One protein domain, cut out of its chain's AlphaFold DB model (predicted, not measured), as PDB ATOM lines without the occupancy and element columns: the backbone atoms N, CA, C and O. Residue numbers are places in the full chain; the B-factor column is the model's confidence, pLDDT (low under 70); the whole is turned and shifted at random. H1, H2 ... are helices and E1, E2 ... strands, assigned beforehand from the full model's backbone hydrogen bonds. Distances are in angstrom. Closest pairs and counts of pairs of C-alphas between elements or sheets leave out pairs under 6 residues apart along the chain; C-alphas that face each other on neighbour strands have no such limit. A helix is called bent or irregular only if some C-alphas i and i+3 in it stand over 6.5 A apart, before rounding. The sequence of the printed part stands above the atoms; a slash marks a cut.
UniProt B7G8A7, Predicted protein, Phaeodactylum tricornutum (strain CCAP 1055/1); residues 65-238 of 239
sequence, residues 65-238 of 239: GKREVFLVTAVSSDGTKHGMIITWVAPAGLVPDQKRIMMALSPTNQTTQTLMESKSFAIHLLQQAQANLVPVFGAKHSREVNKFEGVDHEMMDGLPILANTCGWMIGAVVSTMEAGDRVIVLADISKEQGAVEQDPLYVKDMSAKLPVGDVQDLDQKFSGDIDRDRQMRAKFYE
ATOM      1  N   GLY A  65      -3.664 -43.467 -37.411       66.69
ATOM      2  CA  GLY A  65      -4.203 -44.714 -36.881       66.69
ATOM      3  C   GLY A  65      -4.693 -44.598 -35.438       66.69
ATOM      4  O   GLY A  65      -5.595 -45.335 -35.043       66.69
ATOM      5  N   LYS A  66      -4.150 -43.661 -34.649       82.62
ATOM      6  CA  LYS A  66      -4.565 -43.415 -33.253       82.62
ATOM      7  C   LYS A  66      -5.756 -42.467 -33.112       82.62
ATOM      8  O   LYS A  66      -6.080 -42.068 -31.998       82.62
ATOM      9  N   ARG A  67      -6.408 -42.098 -34.213       88.88
ATOM     10  CA  ARG A  67      -7.605 -41.258 -34.155       88.88
ATOM     11  C   ARG A  67      -8.792 -42.062 -33.641       88.88
ATOM     12  O   ARG A  67      -9.028 -43.188 -34.084       88.88
ATOM     13  N   GLU A  68      -9.510 -41.460 -32.706       94.81
ATOM     14  CA  GLU A  68     -10.788 -41.950 -32.205       94.81
ATOM     15  C   GLU A  68     -11.847 -41.889 -33.309       94.81
ATOM     16  O   GLU A  68     -11.823 -41.013 -34.181       94.81
ATOM     17  N   VAL A  69     -12.776 -42.839 -33.276       96.38
ATOM     18  CA  VAL A  69     -13.873 -42.933 -34.234       96.38
ATOM     19  C   VAL A  69     -15.141 -42.377 -33.602       96.38
ATOM     20  O   VAL A  69     -15.640 -42.900 -32.604       96.38
ATOM     21  N   PHE A  70     -15.693 -41.343 -34.228       98.31
ATOM     22  CA  PHE A  70     -16.946 -40.730 -33.816       98.31
ATOM     23  C   PHE A  70     -18.049 -40.971 -34.843       98.31
ATOM     24  O   PHE A  70     -17.792 -41.050 -36.045       98.31
ATOM     25  N   LEU A  71     -19.294 -41.007 -34.372       98.38
ATOM     26  CA  LEU A  71     -20.492 -40.919 -35.202       98.38
ATOM     27  C   LEU A  71     -21.184 -39.579 -34.952       98.38
ATOM     28  O   LEU A  71     -21.661 -39.323 -33.846       98.38
ATOM     29  N   VAL A  72     -21.299 -38.757 -35.992       98.50
ATOM     30  CA  VAL A  72     -22.169 -37.575 -35.980       98.50
ATOM     31  C   VAL A  72     -23.524 -37.957 -36.544       98.50
ATOM     32  O   VAL A  72     -23.590 -38.629 -37.573       98.50
ATOM     33  N   THR A  73     -24.590 -37.497 -35.899       98.44
ATOM     34  CA  THR A  73     -25.970 -37.629 -36.363       98.44
ATOM     35  C   THR A  73     -26.655 -36.268 -36.406       98.44
ATOM     36  O   THR A  73     -26.346 -35.377 -35.613       98.44
ATOM     37  N   ALA A  74     -27.577 -36.109 -37.345       98.12
ATOM     38  CA  ALA A  74     -28.395 -34.914 -37.500       98.12
ATOM     39  C   ALA A  74     -29.755 -35.298 -38.089       98.12
ATOM     40  O   ALA A  74     -29.905 -36.383 -38.660       98.12
ATOM     41  N   VAL A  75     -30.742 -34.415 -37.957       97.88
ATOM     42  CA  VAL A  75     -32.096 -34.639 -38.474       97.88
ATOM     43  C   VAL A  75     -32.494 -33.480 -39.370       97.88
ATOM     44  O   VAL A  75     -32.330 -32.317 -39.003       97.88
ATOM     45  N   SER A  76     -32.967 -33.814 -40.566       96.25
ATOM     46  CA  SER A  76     -33.479 -32.861 -41.548       96.25
ATOM     47  C   SER A  76     -34.859 -32.350 -41.131       96.25
ATOM     48  O   SER A  76     -35.532 -32.940 -40.286       96.25
ATOM     49  N   SER A  77     -35.308 -31.244 -41.721       95.00
ATOM     50  CA  SER A  77     -36.598 -30.617 -41.386       95.00
ATOM     51  C   SER A  77     -37.816 -31.516 -41.644       95.00
ATOM     52  O   SER A  77     -38.855 -31.333 -41.017       95.00
ATOM     53  N   ASP A  78     -37.681 -32.503 -42.528       94.62
ATOM     54  CA  ASP A  78     -38.675 -33.540 -42.825       94.62
ATOM     55  C   ASP A  78     -38.652 -34.726 -41.835       94.62
ATOM     56  O   ASP A  78     -39.436 -35.663 -41.970       94.62
ATOM     57  N   GLY A  79     -37.763 -34.697 -40.836       94.62
ATOM     58  CA  GLY A  79     -37.575 -35.767 -39.857       94.62
ATOM     59  C   GLY A  79     -36.616 -36.875 -40.305       94.62
ATOM     60  O   GLY A  79     -36.397 -37.829 -39.550       94.62
ATOM     61  N   THR A  80     -36.014 -36.773 -41.495       94.81
ATOM     62  CA  THR A  80     -35.052 -37.765 -41.984       94.81
ATOM     63  C   THR A  80     -33.771 -37.727 -41.150       94.81
ATOM     64  O   THR A  80     -33.163 -36.676 -40.949       94.81
ATOM     65  N   LYS A  81     -33.336 -38.896 -40.663       96.25
ATOM     66  CA  LYS A  81     -32.120 -39.051 -39.853       96.25
ATOM     67  C   LYS A  81     -30.907 -39.264 -40.748       96.25
ATOM     68  O   LYS A  81     -30.906 -40.117 -41.635       96.25
ATOM     69  N   HIS A  82     -29.835 -38.546 -40.456       96.38
ATOM     70  CA  HIS A  82     -28.562 -38.641 -41.155       96.38
ATOM     71  C   HIS A  82     -27.446 -38.960 -40.171       96.38
ATOM     72  O   HIS A  82     -27.498 -38.563 -39.009       96.38
ATOM     73  N   GLY A  83     -26.431 -39.683 -40.643       96.81
ATOM     74  CA  GLY A  83     -25.257 -39.981 -39.844       96.81
ATOM     75  C   GLY A  83     -24.014 -40.247 -40.684       96.81
ATOM     76  O   GLY A  83     -24.098 -40.736 -41.822       96.81
ATOM     77  N   MET A  84     -22.856 -39.938 -40.103       96.81
ATOM     78  CA  MET A  84     -21.548 -40.175 -40.708       96.81
ATOM     79  C   MET A  84     -20.463 -40.466 -39.674       96.81
ATOM     80  O   MET A  84     -20.457 -39.897 -38.582       96.81
ATOM     81  N   ILE A  85     -19.509 -41.306 -40.071       97.25
ATOM     82  CA  ILE A  85     -18.278 -41.516 -39.310       97.25
ATOM     83  C   ILE A  85     -17.320 -40.349 -39.540       97.25
ATOM     84  O   ILE A  85     -17.087 -39.959 -40.686       97.25
ATOM     85  N   ILE A  86     -16.743 -39.826 -38.458       96.69
ATOM     86  CA  ILE A  86     -15.672 -38.827 -38.497       96.69
ATOM     87  C   ILE A  86     -14.554 -39.191 -37.520       96.69
ATOM     88  O   ILE A  86     -14.775 -39.870 -36.522       96.69
ATOM     89  N   THR A  87     -13.347 -38.710 -37.804       95.00
ATOM     90  CA  THR A  87     -12.148 -38.946 -36.978       95.00
ATOM     91  C   THR A  87     -11.399 -37.654 -36.641       95.00
ATOM     92  O   THR A  87     -10.356 -37.678 -35.991       95.00
ATOM     93  N   TRP A  88     -11.920 -36.506 -37.089       94.56
ATOM     94  CA  TRP A  88     -11.336 -35.182 -36.881       94.56
ATOM     95  C   TRP A  88     -12.232 -34.356 -35.978       94.56
ATOM     96  O   TRP A  88     -13.099 -33.614 -36.444       94.56
ATOM     97  N   VAL A  89     -12.006 -34.526 -34.680       96.69
ATOM     98  CA  VAL A  89     -12.709 -33.841 -33.598       96.69
ATOM     99  C   VAL A  89     -11.663 -33.357 -32.607       96.69
ATOM    100  O   VAL A  89     -10.737 -34.094 -32.275       96.69
ATOM    101  N   ALA A  90     -11.789 -32.119 -32.145       95.31
ATOM    102  CA  ALA A  90     -10.909 -31.568 -31.125       95.31
ATOM    103  C   ALA A  90     -11.680 -30.629 -30.189       95.31
ATOM    104  O   ALA A  90     -12.582 -29.922 -30.647       95.31
ATOM    105  N   PRO A  91     -11.312 -30.553 -28.899       95.25
ATOM    106  CA  PRO A  91     -11.740 -29.458 -28.041       95.25
ATOM    107  C   PRO A  91     -11.309 -28.112 -28.635       95.25
ATOM    108  O   PRO A  91     -10.190 -27.963 -29.123       95.25
ATOM    109  N   ALA A  92     -12.195 -27.124 -28.574       96.25
ATOM    110  CA  ALA A  92     -11.976 -25.774 -29.091       96.25
ATOM    111  C   ALA A  92     -12.349 -24.692 -28.061       96.25
ATOM    112  O   ALA A  92     -12.647 -23.549 -28.408       96.25
ATOM    113  N   GLY A  93     -12.330 -25.057 -26.778       90.56
ATOM    114  CA  GLY A  93     -12.558 -24.163 -25.650       90.56
ATOM    115  C   GLY A  93     -11.810 -24.638 -24.407       90.56
ATOM    116  O   GLY A  93     -11.496 -25.819 -24.273       90.56
ATOM    117  N   LEU A  94     -11.515 -23.699 -23.506       91.38
ATOM    118  CA  LEU A  94     -10.897 -23.958 -22.197       91.38
ATOM    119  C   LEU A  94     -11.863 -23.711 -21.028       91.38
ATOM    120  O   LEU A  94     -11.530 -24.012 -19.885       91.38
ATOM    121  N   VAL A  95     -13.033 -23.132 -21.308       92.44
ATOM    122  CA  VAL A  95     -14.039 -22.752 -20.314       92.44
ATOM    123  C   VAL A  95     -14.873 -23.995 -19.960       92.44
ATOM    124  O   VAL A  95     -15.555 -24.517 -20.843       92.44
ATOM    125  N   PRO A  96     -14.815 -24.516 -18.717       84.00
ATOM    126  CA  PRO A  96     -15.387 -25.829 -18.393       84.00
ATOM    127  C   PRO A  96     -16.912 -25.929 -18.527       84.00
ATOM    128  O   PRO A  96     -17.420 -26.990 -18.878       84.00
ATOM    129  N   ASP A  97     -17.628 -24.841 -18.252       90.38
ATOM    130  CA  ASP A  97     -19.090 -24.721 -18.327       90.38
ATOM    131  C   ASP A  97     -19.590 -24.251 -19.706       90.38
ATOM    132  O   ASP A  97     -20.793 -24.201 -19.947       90.38
ATOM    133  N   GLN A  98     -18.674 -23.945 -20.629       92.38
ATOM    134  CA  GLN A  98     -18.967 -23.555 -22.010       92.38
ATOM    135  C   GLN A  98     -18.130 -24.405 -22.960       92.38
ATOM    136  O   GLN A  98     -17.173 -23.951 -23.596       92.38
ATOM    137  N   LYS A  99     -18.476 -25.690 -23.011       95.38
ATOM    138  CA  LYS A  99     -17.766 -26.655 -23.840       95.38
ATOM    139  C   LYS A  99     -17.965 -26.345 -25.312       95.38
ATOM    140  O   LYS A  99     -19.077 -26.124 -25.785       95.38
ATOM    141  N   ARG A 100     -16.855 -26.382 -26.039       97.38
ATOM    142  CA  ARG A 100     -16.794 -26.093 -27.465       97.38
ATOM    143  C   ARG A 100     -15.910 -27.111 -28.150       97.38
ATOM    144  O   ARG A 100     -14.832 -27.430 -27.644       97.38
ATOM    145  N   ILE A 101     -16.347 -27.586 -29.307       98.12
ATOM    146  CA  ILE A 101     -15.589 -28.514 -30.145       98.12
ATOM    147  C   ILE A 101     -15.410 -27.953 -31.551       98.12
ATOM    148  O   ILE A 101     -16.182 -27.116 -32.023       98.12
ATOM    149  N   MET A 102     -14.382 -28.453 -32.220       98.31
ATOM    150  CA  MET A 102     -14.147 -28.280 -33.640       98.31
ATOM    151  C   MET A 102     -14.238 -29.640 -34.327       98.31
ATOM    152  O   MET A 102     -13.683 -30.623 -33.835       98.31
ATOM    153  N   MET A 103     -14.900 -29.679 -35.480       98.25
ATOM    154  CA  MET A 103     -14.973 -30.854 -36.347       98.25
ATOM    155  C   MET A 103     -14.562 -30.489 -37.770       98.25
ATOM    156  O   MET A 103     -14.843 -29.384 -38.227       98.25
ATOM    157  N   ALA A 104     -13.943 -31.418 -38.495       97.31
ATOM    158  CA  ALA A 104     -13.646 -31.247 -39.915       97.31
ATOM    159  C   ALA A 104     -14.441 -32.258 -40.748       97.31
ATOM    160  O   ALA A 104     -14.237 -33.469 -40.654       97.31
ATOM    161  N   LEU A 105     -15.375 -31.751 -41.550       97.31
ATOM    162  CA  LEU A 105     -16.425 -32.543 -42.190       97.31
ATOM    163  C   LEU A 105     -16.292 -32.492 -43.713       97.31
ATOM    164  O   LEU A 105     -15.900 -31.469 -44.267       97.31
ATOM    165  N   SER A 106     -16.638 -33.580 -44.406       94.62
ATOM    166  CA  SER A 106     -16.719 -33.552 -45.874       94.62
ATOM    167  C   SER A 106     -17.963 -32.761 -46.309       94.62
ATOM    168  O   SER A 106     -19.065 -33.115 -45.871       94.62
ATOM    169  N   PRO A 107     -17.846 -31.755 -47.198       94.50
ATOM    170  CA  PRO A 107     -18.993 -30.976 -47.681       94.50
ATOM    171  C   PRO A 107     -19.974 -31.804 -48.525       94.50
ATOM    172  O   PRO A 107     -21.130 -31.427 -48.693       94.50
ATOM    173  N   THR A 108     -19.540 -32.957 -49.043       92.38
ATOM    174  CA  THR A 108     -20.392 -33.838 -49.861       92.38
ATOM    175  C   THR A 108     -21.269 -34.794 -49.069       92.38
ATOM    176  O   THR A 108     -22.115 -35.475 -49.649       92.38
ATOM    177  N   ASN A 109     -21.069 -34.893 -47.753       92.31
ATOM    178  CA  ASN A 109     -21.894 -35.767 -46.935       92.31
ATOM    179  C   ASN A 109     -23.245 -35.095 -46.665       92.31
ATOM    180  O   ASN A 109     -23.282 -33.958 -46.198       92.31
ATOM    181  N   GLN A 110     -24.348 -35.817 -46.884       93.19
ATOM    182  CA  GLN A 110     -25.689 -35.308 -46.578       93.19
ATOM    183  C   GLN A 110     -25.813 -34.878 -45.111       93.19
ATOM    184  O   GLN A 110     -26.440 -33.870 -44.819       93.19
ATOM    185  N   THR A 111     -25.149 -35.590 -44.195       95.81
ATOM    186  CA  THR A 111     -25.130 -35.247 -42.766       95.81
ATOM    187  C   THR A 111     -24.542 -33.855 -42.532       95.81
ATOM    188  O   THR A 111     -25.058 -33.118 -41.699       95.81
ATOM    189  N   THR A 112     -23.508 -33.471 -43.292       96.94
ATOM    190  CA  THR A 112     -22.909 -32.129 -43.232       96.94
ATOM    191  C   THR A 112     -23.900 -31.060 -43.671       96.94
ATOM    192  O   THR A 112     -23.999 -30.031 -43.020       96.94
ATOM    193  N   GLN A 113     -24.665 -31.294 -44.738       95.88
ATOM    194  CA  GLN A 113     -25.696 -30.346 -45.174       95.88
ATOM    195  C   GLN A 113     -26.793 -30.221 -44.113       95.88
ATOM    196  O   GLN A 113     -27.084 -29.120 -43.654       95.88
ATOM    197  N   THR A 114     -27.300 -31.356 -43.627       97.06
ATOM    198  CA  THR A 114     -28.347 -31.397 -42.604       97.06
ATOM    199  C   THR A 114     -27.943 -30.656 -41.331       97.06
ATOM    200  O   THR A 114     -28.692 -29.796 -40.883       97.06
ATOM    201  N   LEU A 115     -26.764 -30.929 -40.755       97.00
ATOM    202  CA  LEU A 115     -26.344 -30.254 -39.516       97.00
ATOM    203  C   LEU A 115     -26.090 -28.753 -39.720       97.00
ATOM    204  O   LEU A 115     -26.202 -27.963 -38.783       97.00
ATOM    205  N   MET A 116     -25.742 -28.343 -40.942       96.38
ATOM    206  CA  MET A 116     -25.530 -26.940 -41.291       96.38
ATOM    207  C   MET A 116     -26.834 -26.164 -41.433       96.38
ATOM    208  O   MET A 116     -26.876 -24.992 -41.047       96.38
ATOM    209  N   GLU A 117     -27.869 -26.810 -41.961       97.00
ATOM    210  CA  GLU A 117     -29.224 -26.274 -42.093       97.00
ATOM    211  C   GLU A 117     -29.951 -26.256 -40.746       97.00
ATOM    212  O   GLU A 117     -30.480 -25.221 -40.345       97.00
ATOM    213  N   SER A 118     -29.924 -27.372 -40.009       97.19
ATOM    214  CA  SER A 118     -30.596 -27.518 -38.712       97.19
ATOM    215  C   SER A 118     -29.873 -26.803 -37.568       97.19
ATOM    216  O   SER A 118     -30.442 -26.640 -36.488       97.19
ATOM    217  N   LYS A 119     -28.595 -26.446 -37.770       97.94
ATOM    218  CA  LYS A 119     -27.668 -25.927 -36.749       97.94
ATOM    219  C   LYS A 119     -27.540 -26.815 -35.508       97.94
ATOM    220  O   LYS A 119     -27.042 -26.341 -34.493       97.94
ATOM    221  N   SER A 120     -27.943 -28.082 -35.582       98.12
ATOM    222  CA  SER A 120     -27.994 -29.011 -34.452       98.12
ATOM    223  C   SER A 120     -27.523 -30.404 -34.858       98.12
ATOM    224  O   SER A 120     -27.783 -30.877 -35.967       98.12
ATOM    225  N   PHE A 121     -26.802 -31.062 -33.956       98.75
ATOM    226  CA  PHE A 121     -26.290 -32.413 -34.160       98.75
ATOM    227  C   PHE A 121     -26.051 -33.113 -32.823       98.75
ATOM    228  O   PHE A 121     -25.892 -32.465 -31.788       98.75
ATOM    229  N   ALA A 122     -25.963 -34.440 -32.862       98.62
ATOM    230  CA  ALA A 122     -25.374 -35.229 -31.789       98.62
ATOM    231  C   ALA A 122     -24.094 -35.907 -32.284       98.62
ATOM    232  O   ALA A 122     -24.031 -36.369 -33.424       98.62
ATOM    233  N   ILE A 123     -23.070 -35.970 -31.442       98.62
ATOM    234  CA  ILE A 123     -21.807 -36.656 -31.720       98.62
ATOM    235  C   ILE A 123     -21.543 -37.712 -30.655       98.62
ATOM    236  O   ILE A 123     -21.729 -37.459 -29.470       98.62
ATOM    237  N   HIS A 124     -21.092 -38.885 -31.083       98.19
ATOM    238  CA  HIS A 124     -20.901 -40.057 -30.239       98.19
ATOM    239  C   HIS A 124     -19.469 -40.554 -30.369       98.19
ATOM    240  O   HIS A 124     -19.012 -40.754 -31.493       98.19
ATOM    241  N   LEU A 125     -18.786 -40.799 -29.252       97.62
ATOM    242  CA  LEU A 125     -17.520 -41.531 -29.256       97.62
ATOM    243  C   LEU A 125     -17.828 -43.029 -29.256       97.62
ATOM    244  O   LEU A 125     -18.373 -43.545 -28.279       97.62
ATOM    245  N   LEU A 126     -17.519 -43.718 -30.354       97.12
ATOM    246  CA  LEU A 126     -17.830 -45.138 -30.480       97.12
ATOM    247  C   LEU A 126     -16.888 -45.974 -29.615       97.12
ATOM    248  O   LEU A 126     -15.685 -45.717 -29.566       97.12
ATOM    249  N   GLN A 127     -17.431 -47.014 -28.987       95.62
ATOM    250  CA  GLN A 127     -16.622 -48.014 -28.292       95.62
ATOM    251  C   GLN A 127     -16.190 -49.144 -29.231       95.62
ATOM    252  O   GLN A 127     -16.759 -49.355 -30.306       95.62
ATOM    253  N   GLN A 128     -15.226 -49.949 -28.788       94.38
ATOM    254  CA  GLN A 128     -14.704 -51.074 -29.567       94.38
ATOM    255  C   GLN A 128     -15.752 -52.071 -30.083       94.38
ATOM    256  O   GLN A 128     -15.552 -52.655 -31.151       94.38
ATOM    257  N   ALA A 129     -16.838 -52.291 -29.339       93.38
ATOM    258  CA  ALA A 129     -17.910 -53.210 -29.724       93.38
ATOM    259  C   ALA A 129     -18.788 -52.682 -30.876       93.38
ATOM    260  O   ALA A 129     -19.503 -53.458 -31.501       93.38
ATOM    261  N   GLN A 130     -18.709 -51.384 -31.189       95.31
ATOM    262  CA  GLN A 130     -19.531 -50.712 -32.202       95.31
ATOM    263  C   GLN A 130     -18.833 -50.580 -33.565       95.31
ATOM    264  O   GLN A 130     -19.263 -49.798 -34.414       95.31
ATOM    265  N   ALA A 131     -17.755 -51.336 -33.808       95.38
ATOM    266  CA  ALA A 131     -17.041 -51.304 -35.086       95.38
ATOM    267  C   ALA A 131     -17.967 -51.583 -36.285       95.38
ATOM    268  O   ALA A 131     -17.810 -50.974 -37.338       95.38
ATOM    269  N   ASN A 132     -18.992 -52.422 -36.104       93.94
ATOM    270  CA  ASN A 132     -20.001 -52.743 -37.115       93.94
ATOM    271  C   ASN A 132     -20.825 -51.534 -37.607       93.94
ATOM    272  O   ASN A 132     -21.444 -51.616 -38.666       93.94
ATOM    273  N   LEU A 133     -20.840 -50.409 -36.882       95.69
ATOM    274  CA  LEU A 133     -21.482 -49.175 -37.342       95.69
ATOM    275  C   LEU A 133     -20.652 -48.460 -38.420       95.69
ATOM    276  O   LEU A 133     -21.201 -47.716 -39.235       95.69
ATOM    277  N   VAL A 134     -19.336 -48.690 -38.466       95.31
ATOM    278  CA  VAL A 134     -18.432 -47.968 -39.369       95.31
ATOM    279  C   VAL A 134     -18.752 -48.217 -40.846       95.31
ATOM    280  O   VAL A 134     -18.885 -47.235 -41.574       95.31
ATOM    281  N   PRO A 135     -18.980 -49.456 -41.321       92.12
ATOM    282  CA  PRO A 135     -19.383 -49.688 -42.710       92.12
ATOM    283  C   PRO A 135     -20.741 -49.053 -43.048       92.12
ATOM    284  O   PRO A 135     -20.913 -48.467 -44.119       92.12
ATOM    285  N   VAL A 136     -21.701 -49.091 -42.117       93.06
ATOM    286  CA  VAL A 136     -23.051 -48.534 -42.316       93.06
ATOM    287  C   VAL A 136     -23.006 -47.017 -42.487       93.06
ATOM    288  O   VAL A 136     -23.596 -46.469 -43.423       93.06
ATOM    289  N   PHE A 137     -22.283 -46.324 -41.608       94.44
ATOM    290  CA  PHE A 137     -22.237 -44.865 -41.598       94.44
ATOM    291  C   PHE A 137     -21.088 -44.273 -42.427       94.44
ATOM    292  O   PHE A 137     -21.178 -43.102 -42.807       94.44
ATOM    293  N   GLY A 138     -20.062 -45.063 -42.751       88.62
ATOM    294  CA  GLY A 138     -18.849 -44.651 -43.464       88.62
ATOM    295  C   GLY A 138     -18.787 -45.052 -44.942       88.62
ATOM    296  O   GLY A 138     -18.331 -44.245 -45.748       88.62
ATOM    297  N   ALA A 139     -19.273 -46.240 -45.325       81.81
ATOM    298  CA  ALA A 139     -19.201 -46.710 -46.717       81.81
ATOM    299  C   ALA A 139     -20.471 -46.393 -47.522       81.81
ATOM    300  O   ALA A 139     -20.399 -46.050 -48.701       81.81
ATOM    301  N   LYS A 140     -21.644 -46.475 -46.885       81.12
ATOM    302  CA  LYS A 140     -22.935 -46.344 -47.577       81.12
ATOM    303  C   LYS A 140     -23.381 -44.887 -47.703       81.12
ATOM    304  O   LYS A 140     -23.166 -44.065 -46.806       81.12
ATOM    305  N   HIS A 141     -24.076 -44.559 -48.791       77.31
ATOM    306  CA  HIS A 141     -24.704 -43.252 -48.958       77.31
ATOM    307  C   HIS A 141     -26.105 -43.238 -48.339       77.31
ATOM    308  O   HIS A 141     -26.918 -44.118 -48.604       77.31
ATOM    309  N   SER A 142     -26.428 -42.200 -47.559       70.31
ATOM    310  CA  SER A 142     -27.743 -42.076 -46.902       70.31
ATOM    311  C   SER A 142     -28.917 -41.954 -47.887       70.31
ATOM    312  O   SER A 142     -30.060 -42.111 -47.489       70.31
ATOM    313  N   ARG A 143     -28.639 -41.681 -49.170       69.19
ATOM    314  CA  ARG A 143     -29.636 -41.649 -50.255       69.19
ATOM    315  C   ARG A 143     -30.034 -43.045 -50.763       69.19
ATOM    316  O   ARG A 143     -31.029 -43.171 -51.460       69.19
ATOM    317  N   GLU A 144     -29.214 -44.059 -50.482       75.19
ATOM    318  CA  GLU A 144     -29.364 -45.428 -50.998       75.19
ATOM    319  C   GLU A 144     -29.896 -46.385 -49.928       75.19
ATOM    320  O   GLU A 144     -30.552 -47.369 -50.259       75.19
ATOM    321  N   VAL A 145     -29.624 -46.106 -48.649       83.38
ATOM    322  CA  VAL A 145     -30.006 -46.971 -47.527       83.38
ATOM    323  C   VAL A 145     -30.465 -46.162 -46.320       83.38
ATOM    324  O   VAL A 145     -29.904 -45.107 -46.008       83.38
ATOM    325  N   ASN A 146     -31.425 -46.709 -45.574       87.19
ATOM    326  CA  ASN A 146     -31.739 -46.215 -44.241       87.19
ATOM    327  C   ASN A 146     -30.661 -46.685 -43.253       87.19
ATOM    328  O   ASN A 146     -30.709 -47.799 -42.741       87.19
ATOM    329  N   LYS A 147     -29.679 -45.824 -42.967       91.69
ATOM    330  CA  LYS A 147     -28.554 -46.144 -42.067       91.69
ATOM    331  C   LYS A 147     -28.960 -46.417 -40.615       91.69
ATOM    332  O   LYS A 147     -28.158 -46.963 -39.869       91.69
ATOM    333  N   PHE A 148     -30.162 -46.010 -40.214       94.38
ATOM    334  CA  PHE A 148     -30.672 -46.191 -38.854       94.38
ATOM    335  C   PHE A 148     -31.540 -47.444 -38.714       94.38
ATOM    336  O   PHE A 148     -31.995 -47.755 -37.614       94.38
ATOM    337  N   GLU A 149     -31.784 -48.171 -39.805       91.38
ATOM    338  CA  GLU A 149     -32.483 -49.449 -39.748       91.38
ATOM    339  C   GLU A 149     -31.663 -50.459 -38.931       91.38
ATOM    340  O   GLU A 149     -30.505 -50.735 -39.241       91.38
ATOM    341  N   GLY A 150     -32.251 -50.978 -37.849       88.50
ATOM    342  CA  GLY A 150     -31.578 -51.913 -36.940       88.50
ATOM    343  C   GLY A 150     -30.537 -51.284 -36.003       88.50
ATOM    344  O   GLY A 150     -29.836 -52.020 -35.312       88.50
ATOM    345  N   VAL A 151     -30.431 -49.951 -35.954       93.75
ATOM    346  CA  VAL A 151     -29.558 -49.238 -35.007       93.75
ATOM    347  C   VAL A 151     -30.387 -48.773 -33.817       93.75
ATOM    348  O   VAL A 151     -31.307 -47.974 -33.982       93.75
ATOM    349  N   ASP A 152     -30.051 -49.252 -32.623       93.69
ATOM    350  CA  ASP A 152     -30.733 -48.853 -31.392       93.69
ATOM    351  C   ASP A 152     -30.371 -47.410 -31.002       93.69
ATOM    352  O   ASP A 152     -29.192 -47.049 -30.919       93.69
ATOM    353  N   HIS A 153     -31.392 -46.576 -30.823       96.56
ATOM    354  CA  HIS A 153     -31.247 -45.168 -30.469       96.56
ATOM    355  C   HIS A 153     -32.530 -44.620 -29.848       96.56
ATOM    356  O   HIS A 153     -33.642 -44.984 -30.235       96.56
ATOM    357  N   GLU A 154     -32.364 -43.662 -28.944       97.06
ATOM    358  CA  GLU A 154     -33.448 -42.820 -28.451       97.06
ATOM    359  C   GLU A 154     -33.443 -41.460 -29.158       97.06
ATOM    360  O   GLU A 154     -32.468 -41.078 -29.805       97.06
ATOM    361  N   MET A 155     -34.550 -40.725 -29.063       97.88
ATOM    362  CA  MET A 155     -34.619 -39.352 -29.560       97.88
ATOM    363  C   MET A 155     -34.493 -38.385 -28.385       97.88
ATOM    364  O   MET A 155     -35.343 -38.386 -27.496       97.88
ATOM    365  N   MET A 156     -33.478 -37.522 -28.409       97.81
ATOM    366  CA  MET A 156     -33.285 -36.449 -27.432       97.81
ATOM    367  C   MET A 156     -33.094 -35.125 -28.161       97.81
ATOM    368  O   MET A 156     -32.292 -35.038 -29.083       97.81
ATOM    369  N   ASP A 157     -33.861 -34.101 -27.786       96.81
ATOM    370  CA  ASP A 157     -33.878 -32.793 -28.463       96.81
ATOM    371  C   ASP A 157     -34.053 -32.898 -29.993       96.81
ATOM    372  O   ASP A 157     -33.503 -32.116 -30.763       96.81
ATOM    373  N   GLY A 158     -34.814 -33.900 -30.448       97.12
ATOM    374  CA  GLY A 158     -35.033 -34.160 -31.872       97.12
ATOM    375  C   GLY A 158     -33.862 -34.842 -32.590       97.12
ATOM    376  O   GLY A 158     -33.931 -35.004 -33.804       97.12
ATOM    377  N   LEU A 159     -32.827 -35.289 -31.874       98.38
ATOM    378  CA  LEU A 159     -31.639 -35.946 -32.423       98.38
ATOM    379  C   LEU A 159     -31.547 -37.422 -31.988       98.38
ATOM    380  O   LEU A 159     -31.922 -37.739 -30.858       98.38
ATOM    381  N   PRO A 160     -31.044 -38.332 -32.847       98.00
ATOM    382  CA  PRO A 160     -30.770 -39.714 -32.474       98.00
ATOM    383  C   PRO A 160     -29.584 -39.793 -31.509       98.00
ATOM    384  O   PRO A 160     -28.474 -39.403 -31.869       98.00
ATOM    385  N   ILE A 161     -29.807 -40.349 -30.322       98.12
ATOM    386  CA  ILE A 161     -28.762 -40.659 -29.346       98.12
ATOM    387  C   ILE A 161     -28.586 -42.171 -29.285       98.12
ATOM    388  O   ILE A 161     -29.512 -42.905 -28.937       98.12
ATOM    389  N   LEU A 162     -27.400 -42.644 -29.663       96.19
ATOM    390  CA  LEU A 162     -27.086 -44.070 -29.659       96.19
ATOM    391  C   LEU A 162     -26.729 -44.543 -28.250       96.19
ATOM    392  O   LEU A 162     -25.938 -43.913 -27.546       96.19
ATOM    393  N   ALA A 163     -27.254 -45.709 -27.884       91.62
ATOM    394  CA  ALA A 163     -26.869 -46.401 -26.664       91.62
ATOM    395  C   ALA A 163     -25.478 -47.047 -26.792       91.62
ATOM    396  O   ALA A 163     -24.963 -47.275 -27.892       91.62
ATOM    397  N   ASN A 164     -24.895 -47.413 -25.646       91.50
ATOM    398  CA  ASN A 164     -23.642 -48.169 -25.564       91.50
ATOM    399  C   ASN A 164     -22.471 -47.493 -26.297       91.50
ATOM    400  O   ASN A 164     -21.681 -48.179 -26.933       91.50
ATOM    401  N   THR A 165     -22.378 -46.166 -26.263       95.31
ATOM    402  CA  THR A 165     -21.195 -45.420 -26.713       95.31
ATOM    403  C   THR A 165     -20.323 -45.083 -25.500       95.31
ATOM    404  O   THR A 165     -20.814 -45.076 -24.366       95.31
ATOM    405  N   CYS A 166     -19.044 -44.746 -25.713       96.31
ATOM    406  CA  CYS A 166     -18.193 -44.220 -24.635       96.31
ATOM    407  C   CYS A 166     -18.747 -42.902 -24.076       96.31
ATOM    408  O   CYS A 166     -18.508 -42.547 -22.927       96.31
ATOM    409  N   GLY A 167     -19.485 -42.169 -24.902       96.19
ATOM    410  CA  GLY A 167     -20.196 -40.962 -24.528       96.19
ATOM    411  C   GLY A 167     -20.804 -40.287 -25.747       96.19
ATOM    412  O   GLY A 167     -20.542 -40.672 -26.894       96.19
ATOM    413  N   TRP A 168     -21.616 -39.271 -25.496       97.69
ATOM    414  CA  TRP A 168     -22.230 -38.448 -26.525       97.69
ATOM    415  C   TRP A 168     -22.340 -36.990 -26.084       97.69
ATOM    416  O   TRP A 168     -22.302 -36.672 -24.895       97.69
ATOM    417  N   MET A 169     -22.470 -36.102 -27.064       97.88
ATOM    418  CA  MET A 169     -22.713 -34.674 -26.875       97.88
ATOM    419  C   MET A 169     -23.774 -34.195 -27.869       97.88
ATOM    420  O   MET A 169     -23.746 -34.605 -29.029       97.88
ATOM    421  N   ILE A 170     -24.669 -33.307 -27.438       98.62
ATOM    422  CA  ILE A 170     -25.558 -32.534 -28.315       98.62
ATOM    423  C   ILE A 170     -24.933 -31.155 -28.498       98.62
ATOM    424  O   ILE A 170     -24.617 -30.470 -27.522       98.62
ATOM    425  N   GLY A 171     -24.741 -30.768 -29.755       98.06
ATOM    426  CA  GLY A 171     -24.073 -29.531 -30.122       98.06
ATOM    427  C   GLY A 171     -24.890 -28.659 -31.065       98.06
ATOM    428  O   GLY A 171     -25.730 -29.140 -31.830       98.06
ATOM    429  N   ALA A 172     -24.597 -27.362 -31.019       98.25
ATOM    430  CA  ALA A 172     -25.128 -26.355 -31.921       98.25
ATOM    431  C   ALA A 172     -23.999 -25.707 -32.727       98.25
ATOM    432  O   ALA A 172     -22.957 -25.341 -32.180       98.25
ATOM    433  N   VAL A 173     -24.196 -25.557 -34.037       98.50
ATOM    434  CA  VAL A 173     -23.198 -24.948 -34.931       98.50
ATOM    435  C   VAL A 173     -23.122 -23.443 -34.681       98.50
ATOM    436  O   VAL A 173     -24.105 -22.730 -34.868       98.50
ATOM    437  N   VAL A 174     -21.933 -22.954 -34.323       97.62
ATOM    438  CA  VAL A 174     -21.658 -21.535 -34.038       97.62
ATOM    439  C   VAL A 174     -21.058 -20.833 -35.249       97.62
ATOM    440  O   VAL A 174     -21.421 -19.704 -35.568       97.62
ATOM    441  N   SER A 175     -20.113 -21.485 -35.922       97.81
ATOM    442  CA  SER A 175     -19.417 -20.917 -37.073       97.81
ATOM    443  C   SER A 175     -18.872 -22.015 -37.968       97.81
ATOM    444  O   SER A 175     -18.635 -23.139 -37.516       97.81
ATOM    445  N   THR A 176     -18.647 -21.672 -39.232       97.81
ATOM    446  CA  THR A 176     -18.028 -22.561 -40.207       97.81
ATOM    447  C   THR A 176     -17.007 -21.862 -41.070       97.81
ATOM    448  O   THR A 176     -17.153 -20.687 -41.394       97.81
ATOM    449  N   MET A 177     -16.007 -22.626 -41.494       97.38
ATOM    450  CA  MET A 177     -14.976 -22.185 -42.419       97.38
ATOM    451  C   MET A 177     -14.817 -23.221 -43.526       97.38
ATOM    452  O   MET A 177     -14.521 -24.386 -43.258       97.38
ATOM    453  N   GLU A 178     -15.004 -22.795 -44.771       95.44
ATOM    454  CA  GLU A 178     -14.670 -23.612 -45.936       95.44
ATOM    455  C   GLU A 178     -13.148 -23.734 -46.064       95.44
ATOM    456  O   GLU A 178     -12.416 -22.756 -45.927       95.44
ATOM    457  N   ALA A 179     -12.669 -24.954 -46.297       94.69
ATOM    458  CA  ALA A 179     -11.250 -25.293 -46.368       94.69
ATOM    459  C   ALA A 179     -10.945 -26.192 -47.583       94.69
ATOM    460  O   ALA A 179     -10.061 -27.046 -47.535       94.69
ATOM    461  N   GLY A 180     -11.705 -26.027 -48.668       94.75
ATOM    462  CA  GLY A 180     -11.609 -26.840 -49.879       94.75
ATOM    463  C   GLY A 180     -12.363 -28.159 -49.765       94.75
ATOM    464  O   GLY A 180     -13.579 -28.196 -49.918       94.75
ATOM    465  N   ASP A 181     -11.655 -29.259 -49.507       94.12
ATOM    466  CA  ASP A 181     -12.260 -30.591 -49.358       94.12
ATOM    467  C   ASP A 181     -12.951 -30.805 -48.006       94.12
ATOM    468  O   ASP A 181     -13.571 -31.846 -47.770       94.12
ATOM    469  N   ARG A 182     -12.852 -29.821 -47.107       96.00
ATOM    470  CA  ARG A 182     -13.454 -29.849 -45.779       96.00
ATOM    471  C   ARG A 182     -14.197 -28.565 -45.470       96.00
ATOM    472  O   ARG A 182     -13.842 -27.489 -45.940       96.00
ATOM    473  N   VAL A 183     -15.184 -28.697 -44.598       97.44
ATOM    474  CA  VAL A 183     -15.760 -27.588 -43.842       97.44
ATOM    475  C   VAL A 183     -15.380 -27.798 -42.385       97.44
ATOM    476  O   VAL A 183     -15.653 -28.854 -41.808       97.44
ATOM    477  N   ILE A 184     -14.720 -26.804 -41.803       98.25
ATOM    478  CA  ILE A 184     -14.425 -26.771 -40.376       98.25
ATOM    479  C   ILE A 184     -15.645 -26.203 -39.666       98.25
ATOM    480  O   ILE A 184     -16.097 -25.108 -39.993       98.25
ATOM    481  N   VAL A 185     -16.171 -26.951 -38.704       98.56
ATOM    482  CA  VAL A 185     -17.348 -26.592 -37.916       98.56
ATOM    483  C   VAL A 185     -16.916 -26.322 -36.487       98.56
ATOM    484  O   VAL A 185     -16.330 -27.191 -35.846       98.56
ATOM    485  N   LEU A 186     -17.228 -25.128 -35.989       98.56
ATOM    486  CA  LEU A 186     -17.121 -24.767 -34.582       98.56
ATOM    487  C   LEU A 186     -18.500 -24.902 -33.941       98.56
ATOM    488  O   LEU A 186     -19.470 -24.340 -34.456       98.56
ATOM    489  N   ALA A 187     -18.589 -25.619 -32.826       98.56
ATOM    490  CA  ALA A 187     -19.862 -25.904 -32.181       98.56
ATOM    491  C   ALA A 187     -19.798 -25.799 -30.659       98.56
ATOM    492  O   ALA A 187     -18.838 -26.265 -30.043       98.56
ATOM    493  N   ASP A 188     -20.854 -25.232 -30.077       98.25
ATOM    494  CA  ASP A 188     -21.085 -25.207 -28.634       98.25
ATOM    495  C   ASP A 188     -21.859 -26.449 -28.212       98.25
ATOM    496  O   ASP A 188     -22.759 -26.896 -28.924       98.25
ATOM    497  N   ILE A 189     -21.508 -27.008 -27.058       98.00
ATOM    498  CA  ILE A 189     -22.139 -28.203 -26.502       98.00
ATOM    499  C   ILE A 189     -23.157 -27.790 -25.445       98.00
ATOM    500  O   ILE A 189     -22.824 -27.089 -24.492       98.00
ATOM    501  N   SER A 190     -24.400 -28.239 -25.615       97.00
ATOM    502  CA  SER A 190     -25.505 -27.939 -24.696       97.00
ATOM    503  C   SER A 190     -25.784 -29.072 -23.711       97.00
ATOM    504  O   SER A 190     -26.220 -28.817 -22.590       97.00
ATOM    505  N   LYS A 191     -25.541 -30.322 -24.120       97.12
ATOM    506  CA  LYS A 191     -25.715 -31.524 -23.296       97.12
ATOM    507  C   LYS A 191     -24.638 -32.540 -23.620       97.12
ATOM    508  O   LYS A 191     -24.171 -32.622 -24.752       97.12
ATOM    509  N   GLU A 192     -24.291 -33.345 -22.634       95.38
ATOM    510  CA  GLU A 192     -23.315 -34.410 -22.779       95.38
ATOM    511  C   GLU A 192     -23.541 -35.503 -21.742       95.38
ATOM    512  O   GLU A 192     -24.072 -35.255 -20.657       95.38
ATOM    513  N   GLN A 193     -23.080 -36.703 -22.064       94.62
ATOM    514  CA  GLN A 193     -22.991 -37.809 -21.126       94.62
ATOM    515  C   GLN A 193     -21.793 -38.679 -21.496       94.62
ATOM    516  O   GLN A 193     -21.620 -39.048 -22.655       94.62
ATOM    517  N   GLY A 194     -20.968 -39.019 -20.507       89.00
ATOM    518  CA  GLY A 194     -19.860 -39.961 -20.657       89.00
ATOM    519  C   GLY A 194     -20.092 -41.238 -19.855       89.00
ATOM    520  O   GLY A 194     -20.750 -41.215 -18.814       89.00
ATOM    521  N   ALA A 195     -19.516 -42.343 -20.321       77.44
ATOM    522  CA  ALA A 195     -19.352 -43.573 -19.563       77.44
ATOM    523  C   ALA A 195     -17.902 -43.664 -19.063       77.44
ATOM    524  O   ALA A 195     -16.960 -43.467 -19.824       77.44
ATOM    525  N   VAL A 196     -17.716 -43.967 -17.776       60.22
ATOM    526  CA  VAL A 196     -16.387 -43.993 -17.133       60.22
ATOM    527  C   VAL A 196     -15.571 -45.243 -17.526       60.22
ATOM    528  O   VAL A 196     -14.359 -45.263 -17.336       60.22
ATOM    529  N   GLU A 197     -16.200 -46.268 -18.116       70.69
ATOM    530  CA  GLU A 197     -15.621 -47.617 -18.266       70.69
ATOM    531  C   GLU A 197     -15.785 -48.231 -19.673       70.69
ATOM    532  O   GLU A 197     -16.080 -49.417 -19.808       70.69
ATOM    533  N   GLN A 198     -15.631 -47.452 -20.749       80.12
ATOM    534  CA  GLN A 198     -15.670 -48.003 -22.113       80.12
ATOM    535  C   GLN A 198     -14.427 -47.630 -22.920       80.12
ATOM    536  O   GLN A 198     -14.075 -46.454 -23.005       80.12
ATOM    537  N   ASP A 199     -13.815 -48.628 -23.565       90.75
ATOM    538  CA  ASP A 199     -12.645 -48.450 -24.428       90.75
ATOM    539  C   ASP A 199     -13.041 -47.843 -25.787       90.75
ATOM    540  O   ASP A 199     -13.797 -48.478 -26.544       90.75
ATOM    541  N   PRO A 200     -12.502 -46.661 -26.145       95.06
ATOM    542  CA  PRO A 200     -12.764 -46.035 -27.431       95.06
ATOM    543  C   PRO A 200     -12.315 -46.892 -28.609       95.06
ATOM    544  O   PRO A 200     -11.334 -47.640 -28.556       95.06
ATOM    545  N   LEU A 201     -13.039 -46.745 -29.710       94.81
ATOM    546  CA  LEU A 201     -12.680 -47.325 -30.986       94.81
ATOM    547  C   LEU A 201     -11.673 -46.437 -31.722       94.81
ATOM    548  O   LEU A 201     -11.926 -45.249 -31.927       94.81
ATOM    549  N   TYR A 202     -10.572 -47.031 -32.184       92.44
ATOM    550  CA  TYR A 202      -9.554 -46.344 -32.979       92.44
ATOM    551  C   TYR A 202      -9.507 -46.855 -34.419       92.44
ATOM    552  O   TYR A 202      -9.782 -48.025 -34.697       92.44
ATOM    553  N   VAL A 203      -9.083 -45.990 -35.344       88.75
ATOM    554  CA  VAL A 203      -8.945 -46.318 -36.777       88.75
ATOM    555  C   VAL A 203      -8.045 -47.538 -37.005       88.75
ATOM    556  O   VAL A 203      -8.381 -48.418 -37.796       88.75
ATOM    557  N   LYS A 204      -6.926 -47.640 -36.280       86.75
ATOM    558  CA  LYS A 204      -5.987 -48.774 -36.380       86.75
ATOM    559  C   LYS A 204      -6.617 -50.143 -36.076       86.75
ATOM    560  O   LYS A 204      -6.080 -51.155 -36.513       86.75
ATOM    561  N   ASP A 205      -7.729 -50.179 -35.341       88.56
ATOM    562  CA  ASP A 205      -8.364 -51.421 -34.898       88.56
ATOM    563  C   ASP A 205      -9.427 -51.922 -35.900       88.56
ATOM    564  O   ASP A 205      -9.959 -53.020 -35.737       88.56
ATOM    565  N   MET A 206      -9.734 -51.145 -36.952       86.62
ATOM    566  CA  MET A 206     -10.817 -51.435 -37.907       86.62
ATOM    567  C   MET A 206     -10.621 -52.754 -38.649       86.62
ATOM    568  O   MET A 206     -11.518 -53.594 -38.665       86.62
ATOM    569  N   SER A 207      -9.438 -52.965 -39.225       82.94
ATOM    570  CA  SER A 207      -9.153 -54.142 -40.055       82.94
ATOM    571  C   SER A 207      -9.216 -55.457 -39.276       82.94
ATOM    572  O   SER A 207      -9.502 -56.501 -39.852       82.94
ATOM    573  N   ALA A 208      -8.967 -55.412 -37.966       88.88
ATOM    574  CA  ALA A 208      -9.055 -56.576 -37.092       88.88
ATOM    575  C   ALA A 208     -10.490 -56.867 -36.622       88.88
ATOM    576  O   ALA A 208     -10.779 -57.992 -36.217       88.88
ATOM    577  N   LYS A 209     -11.374 -55.862 -36.636       91.19
ATOM    578  CA  LYS A 209     -12.740 -55.951 -36.094       91.19
ATOM    579  C   LYS A 209     -13.817 -56.124 -37.160       91.19
ATOM    580  O   LYS A 209     -14.928 -56.524 -36.821       91.19
ATOM    581  N   LEU A 210     -13.511 -55.814 -38.416       91.50
ATOM    582  CA  LEU A 210     -14.472 -55.845 -39.512       91.50
ATOM    583  C   LEU A 210     -14.300 -57.084 -40.402       91.50
ATOM    584  O   LEU A 210     -13.172 -57.532 -40.629       91.50
ATOM    585  N   PRO A 211     -15.401 -57.629 -40.951       92.19
ATOM    586  CA  PRO A 211     -15.335 -58.580 -42.052       92.19
ATOM    587  C   PRO A 211     -14.517 -58.024 -43.223       92.19
ATOM    588  O   PRO A 211     -14.575 -56.836 -43.529       92.19
ATOM    589  N   VAL A 212     -13.803 -58.899 -43.935       87.25
ATOM    590  CA  VAL A 212     -12.933 -58.494 -45.055       87.25
ATOM    591  C   VAL A 212     -13.691 -57.710 -46.133       87.25
ATOM    592  O   VAL A 212     -13.144 -56.751 -46.666       87.25
ATOM    593  N   GLY A 213     -14.940 -58.084 -46.433       87.50
ATOM    594  CA  GLY A 213     -15.768 -57.366 -47.412       87.50
ATOM    595  C   GLY A 213     -16.068 -55.925 -46.992       87.50
ATOM    596  O   GLY A 213     -15.892 -55.011 -47.784       87.50
ATOM    597  N   ASP A 214     -16.400 -55.706 -45.719       89.25
ATOM    598  CA  ASP A 214     -16.663 -54.362 -45.192       89.25
ATOM    599  C   ASP A 214     -15.406 -53.480 -45.224       89.25
ATOM    600  O   ASP A 214     -15.485 -52.285 -45.510       89.25
ATOM    601  N   VAL A 215     -14.232 -54.065 -44.957       86.69
ATOM    602  CA  VAL A 215     -12.948 -53.361 -45.087       86.69
ATOM    603  C   VAL A 215     -12.702 -52.961 -46.543       86.69
ATOM    604  O   VAL A 215     -12.324 -51.824 -46.806       86.69
ATOM    605  N   GLN A 216     -12.965 -53.858 -47.497       85.75
ATOM    606  CA  GLN A 216     -12.805 -53.573 -48.928       85.75
ATOM    607  C   GLN A 216     -13.743 -52.461 -49.413       85.75
ATOM    608  O   GLN A 216     -13.307 -51.583 -50.160       85.75
ATOM    609  N   ASP A 217     -14.995 -52.458 -48.959       86.25
ATOM    610  CA  ASP A 217     -15.966 -51.414 -49.295       86.25
ATOM    611  C   ASP A 217     -15.533 -50.045 -48.743       86.25
ATOM    612  O   ASP A 217     -15.622 -49.026 -49.435       86.25
ATOM    613  N   LEU A 218     -15.020 -50.015 -47.508       87.00
ATOM    614  CA  LEU A 218     -14.460 -48.804 -46.901       87.00
ATOM    615  C   LEU A 218     -13.231 -48.302 -47.667       87.00
ATOM    616  O   LEU A 218     -13.145 -47.106 -47.950       87.00
ATOM    617  N   ASP A 219     -12.320 -49.195 -48.055       84.31
ATOM    618  CA  ASP A 219     -11.123 -48.850 -48.829       84.31
ATOM    619  C   ASP A 219     -11.485 -48.280 -50.210       84.31
ATOM    620  O   ASP A 219     -10.921 -47.270 -50.655       84.31
ATOM    621  N   GLN A 220     -12.461 -48.887 -50.892       85.00
ATOM    622  CA  GLN A 220     -12.965 -48.394 -52.172       85.00
ATOM    623  C   GLN A 220     -13.595 -47.005 -52.020       85.00
ATOM    624  O   GLN A 220     -13.302 -46.099 -52.808       85.00
ATOM    625  N   LYS A 221     -14.427 -46.815 -50.990       85.69
ATOM    626  CA  LYS A 221     -15.052 -45.524 -50.696       85.69
ATOM    627  C   LYS A 221     -14.006 -44.448 -50.404       85.69
ATOM    628  O   LYS A 221     -14.088 -43.356 -50.967       85.69
ATOM    629  N   PHE A 222     -13.018 -44.762 -49.570       85.81
ATOM    630  CA  PHE A 222     -11.957 -43.837 -49.182       85.81
ATOM    631  C   PHE A 222     -11.082 -43.428 -50.375       85.81
ATOM    632  O   PHE A 222     -10.763 -42.252 -50.536       85.81
ATOM    633  N   SER A 223     -10.767 -44.373 -51.265       82.56
ATOM    634  CA  SER A 223     -10.040 -44.095 -52.513       82.56
ATOM    635  C   SER A 223     -10.801 -43.106 -53.405       82.56
ATOM    636  O   SER A 223     -10.227 -42.127 -53.881       82.56
ATOM    637  N   GLY A 224     -12.112 -43.313 -53.578       85.38
ATOM    638  CA  GLY A 224     -12.968 -42.381 -54.317       85.38
ATOM    639  C   GLY A 224     -13.100 -41.013 -53.641       85.38
ATOM    640  O   GLY A 224     -13.173 -39.987 -54.320       85.38
ATOM    641  N   ASP A 225     -13.093 -40.981 -52.306       87.25
ATOM    642  CA  ASP A 225     -13.087 -39.736 -51.540       87.25
ATOM    643  C   ASP A 225     -11.802 -38.938 -51.769       87.25
ATOM    644  O   ASP A 225     -11.893 -37.744 -52.028       87.25
ATOM    645  N   ILE A 226     -10.630 -39.582 -51.773       87.62
ATOM    646  CA  ILE A 226      -9.346 -38.919 -52.051       87.62
ATOM    647  C   ILE A 226      -9.356 -38.242 -53.423       87.62
ATOM    648  O   ILE A 226      -8.935 -37.091 -53.547       87.62
ATOM    649  N   ASP A 227      -9.819 -38.937 -54.461       88.62
ATOM    650  CA  ASP A 227      -9.798 -38.391 -55.819       88.62
ATOM    651  C   ASP A 227     -10.749 -37.205 -55.976       88.62
ATOM    652  O   ASP A 227     -10.400 -36.205 -56.613       88.62
ATOM    653  N   ARG A 228     -11.923 -37.267 -55.342       91.50
ATOM    654  CA  ARG A 228     -12.840 -36.128 -55.280       91.50
ATOM    655  C   ARG A 228     -12.234 -34.969 -54.487       91.50
ATOM    656  O   ARG A 228     -12.266 -33.831 -54.949       91.50
ATOM    657  N   ASP A 229     -11.684 -35.244 -53.311       92.75
ATOM    658  CA  ASP A 229     -11.154 -34.234 -52.397       92.75
ATOM    659  C   ASP A 229      -9.941 -33.513 -53.020       92.75
ATOM    660  O   ASP A 229      -9.820 -32.293 -52.915       92.75
ATOM    661  N   ARG A 230      -9.100 -34.218 -53.795       91.44
ATOM    662  CA  ARG A 230      -8.039 -33.603 -54.620       91.44
ATOM    663  C   ARG A 230      -8.593 -32.562 -55.593       91.44
ATOM    664  O   ARG A 230      -8.038 -31.470 -55.691       91.44
ATOM    665  N   GLN A 231      -9.684 -32.880 -56.289       92.88
ATOM    666  CA  GLN A 231     -10.323 -31.947 -57.224       92.88
ATOM    667  C   GLN A 231     -10.938 -30.747 -56.493       92.88
ATOM    668  O   GLN A 231     -10.847 -29.624 -56.984       92.88
ATOM    669  N   MET A 232     -11.538 -30.965 -55.319       93.62
ATOM    670  CA  MET A 232     -12.091 -29.887 -54.492       93.62
ATOM    671  C   MET A 232     -11.006 -28.929 -54.006       93.62
ATOM    672  O   MET A 232     -11.165 -27.717 -54.136       93.62
ATOM    673  N   ARG A 233      -9.877 -29.454 -53.515       92.94
ATOM    674  CA  ARG A 233      -8.745 -28.617 -53.095       92.94
ATOM    675  C   ARG A 233      -8.155 -27.831 -54.254       92.94
ATOM    676  O   ARG A 233      -7.863 -26.660 -54.067       92.94
ATOM    677  N   ALA A 234      -7.996 -28.446 -55.426       92.25
ATOM    678  CA  ALA A 234      -7.490 -27.746 -56.605       92.25
ATOM    679  C   ALA A 234      -8.365 -26.529 -56.947       92.25
ATOM    680  O   ALA A 234      -7.847 -25.419 -57.015       92.25
ATOM    681  N   LYS A 235      -9.688 -26.726 -57.039       92.06
ATOM    682  CA  LYS A 235     -10.658 -25.657 -57.328       92.06
ATOM    683  C   LYS A 235     -10.706 -24.568 -56.258       92.06
ATOM    684  O   LYS A 235     -10.891 -23.407 -56.584       92.06
ATOM    685  N   PHE A 236     -10.544 -24.924 -54.985       92.19
ATOM    686  CA  PHE A 236     -10.602 -23.961 -53.881       92.19
ATOM    687  C   PHE A 236      -9.487 -22.906 -53.928       92.19
ATOM    688  O   PHE A 236      -9.653 -21.815 -53.393       92.19
ATOM    689  N   TYR A 237      -8.352 -23.227 -54.553       88.62
ATOM    690  CA  TYR A 237      -7.236 -22.297 -54.733       88.62
ATOM    691  C   TYR A 237      -7.188 -21.673 -56.135       88.62
ATOM    692  O   TYR A 237      -6.228 -20.959 -56.435       88.62
ATOM    693  N   GLU A 238      -8.170 -21.947 -57.001       87.88
ATOM    694  CA  GLU A 238      -8.287 -21.227 -58.267       87.88
ATOM    695  C   GLU A 238      -8.643 -19.752 -57.975       87.88
ATOM    696  O   GLU A 238      -9.489 -19.496 -57.115       87.88
TER     697      GLU A 238
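What this domain is: This is residues 65 to 238 of the 239 residues of the protein "Predicted protein" of Phaeodactylum tricornutum (strain CCAP 1055/1) (UniProt B7G8A7). One seven-stranded sheet folds back on itself into a half-open barrel and curls round the short helix H1, while the long helix H4 runs past outside it, reaching the rest through H2. The small hairpin E6 and E7 packs with E7 on E1 and E5, and H2 sits over E2. The 174 printed residues run E1 E2 E3 E4 H1 E5 H2 E6 E7 E8 E9 H3 H4; the large sheet has the order E2 - E1 - E5 - E8 - E9 - E4 - E3, all antiparallel. The class is mixed, helices and strands; the whole is compact, with a radius of gyration of the C-alphas of 15.7 A and spans of 41 by 41 by 35 A.

Where its parts are: E1, residues 70 to 75, begins at C-alpha 70 (-16.946, -40.730, -33.816). E2 is 81 to 86, E3 89 to 91 and E4 100 to 105. H1 is 110 to 118, E5 120 to 125 and H2 133 to 138. E6 is 153 to 156 and E7 159 to 162. E8, 167 to 178, is 28.1 A long and bends by 78 degrees at residue 174; E9, 183 to 194, is 26.6 A long and bends by 85 degrees at residue 191. H3 is 203 to 209 and is irregular, with C-alphas 204 and 207 7.2 A apart. H4, 212 to 236, is 35.7 A long and ends at C-alpha 236 (-10.602, -23.961, -53.881).

How they stand to each other: The large sheet is strongly twisted and is a folded sheet, bent back into two leaves: E2 E1 E5 E8 face E4 E3, with E9 as the hinge. Within hydrogen-bond range are N 72 and O 84 of the hairpin E1 and E2, 3.0 A, N 73 and O 122 of E1 and E5, 2.8 A, N 123 and O 169 of E5 and E8, 2.9 A, N 170 and O 191 of the hairpin E8 and E9, 2.8 A, N 103 and O 185 of E9 and E4, 2.9 A, and N 90 and O 102 of the hairpin E3 and E4, 2.9 A. E2 runs on into E3 across a break of 2 residues, at 81 degrees. H1 is on the sheet; its closest C-alphas to E2 are those of His 82 and Thr 111, 5.1 A. H2 is on it over E2, at a height over the sheet of 6.8 A, and stands up from it at 51 degrees. In the hairpin E6 and E7, N 161 and O 154 are 2.8 A apart; the closest C-alphas of E7 and E1 are those of Leu 159 and Ala 74, 6.1 A. H4 is not on the sheet and touches H2 with residues 214 to 218 alone, Pro 135 and Asp 214 having the closest C-alphas, 6.0 A, at a shallow tilt of 31 degrees, the same way. H3 and H4 are close but not clearly touching, the closest C-alphas being those of Ser 207 and Val 215, 6.4 A. Every O i to N i+4 pair is within hydrogen-bond range in H1, H2 and H4; H3 has 1 of 3, and 3 of 4 O i to N i+3 pairs.

The domain as a whole: The C-alphas of Glu 197 and Glu 238, the two farthest apart, are 48.5 A apart. The printed part has no cut, and the link H2 to E6, residues 139 to 152, is long. The mean pLDDT of the printed part is 92.6; residues 65, 143 and 196 are under 70.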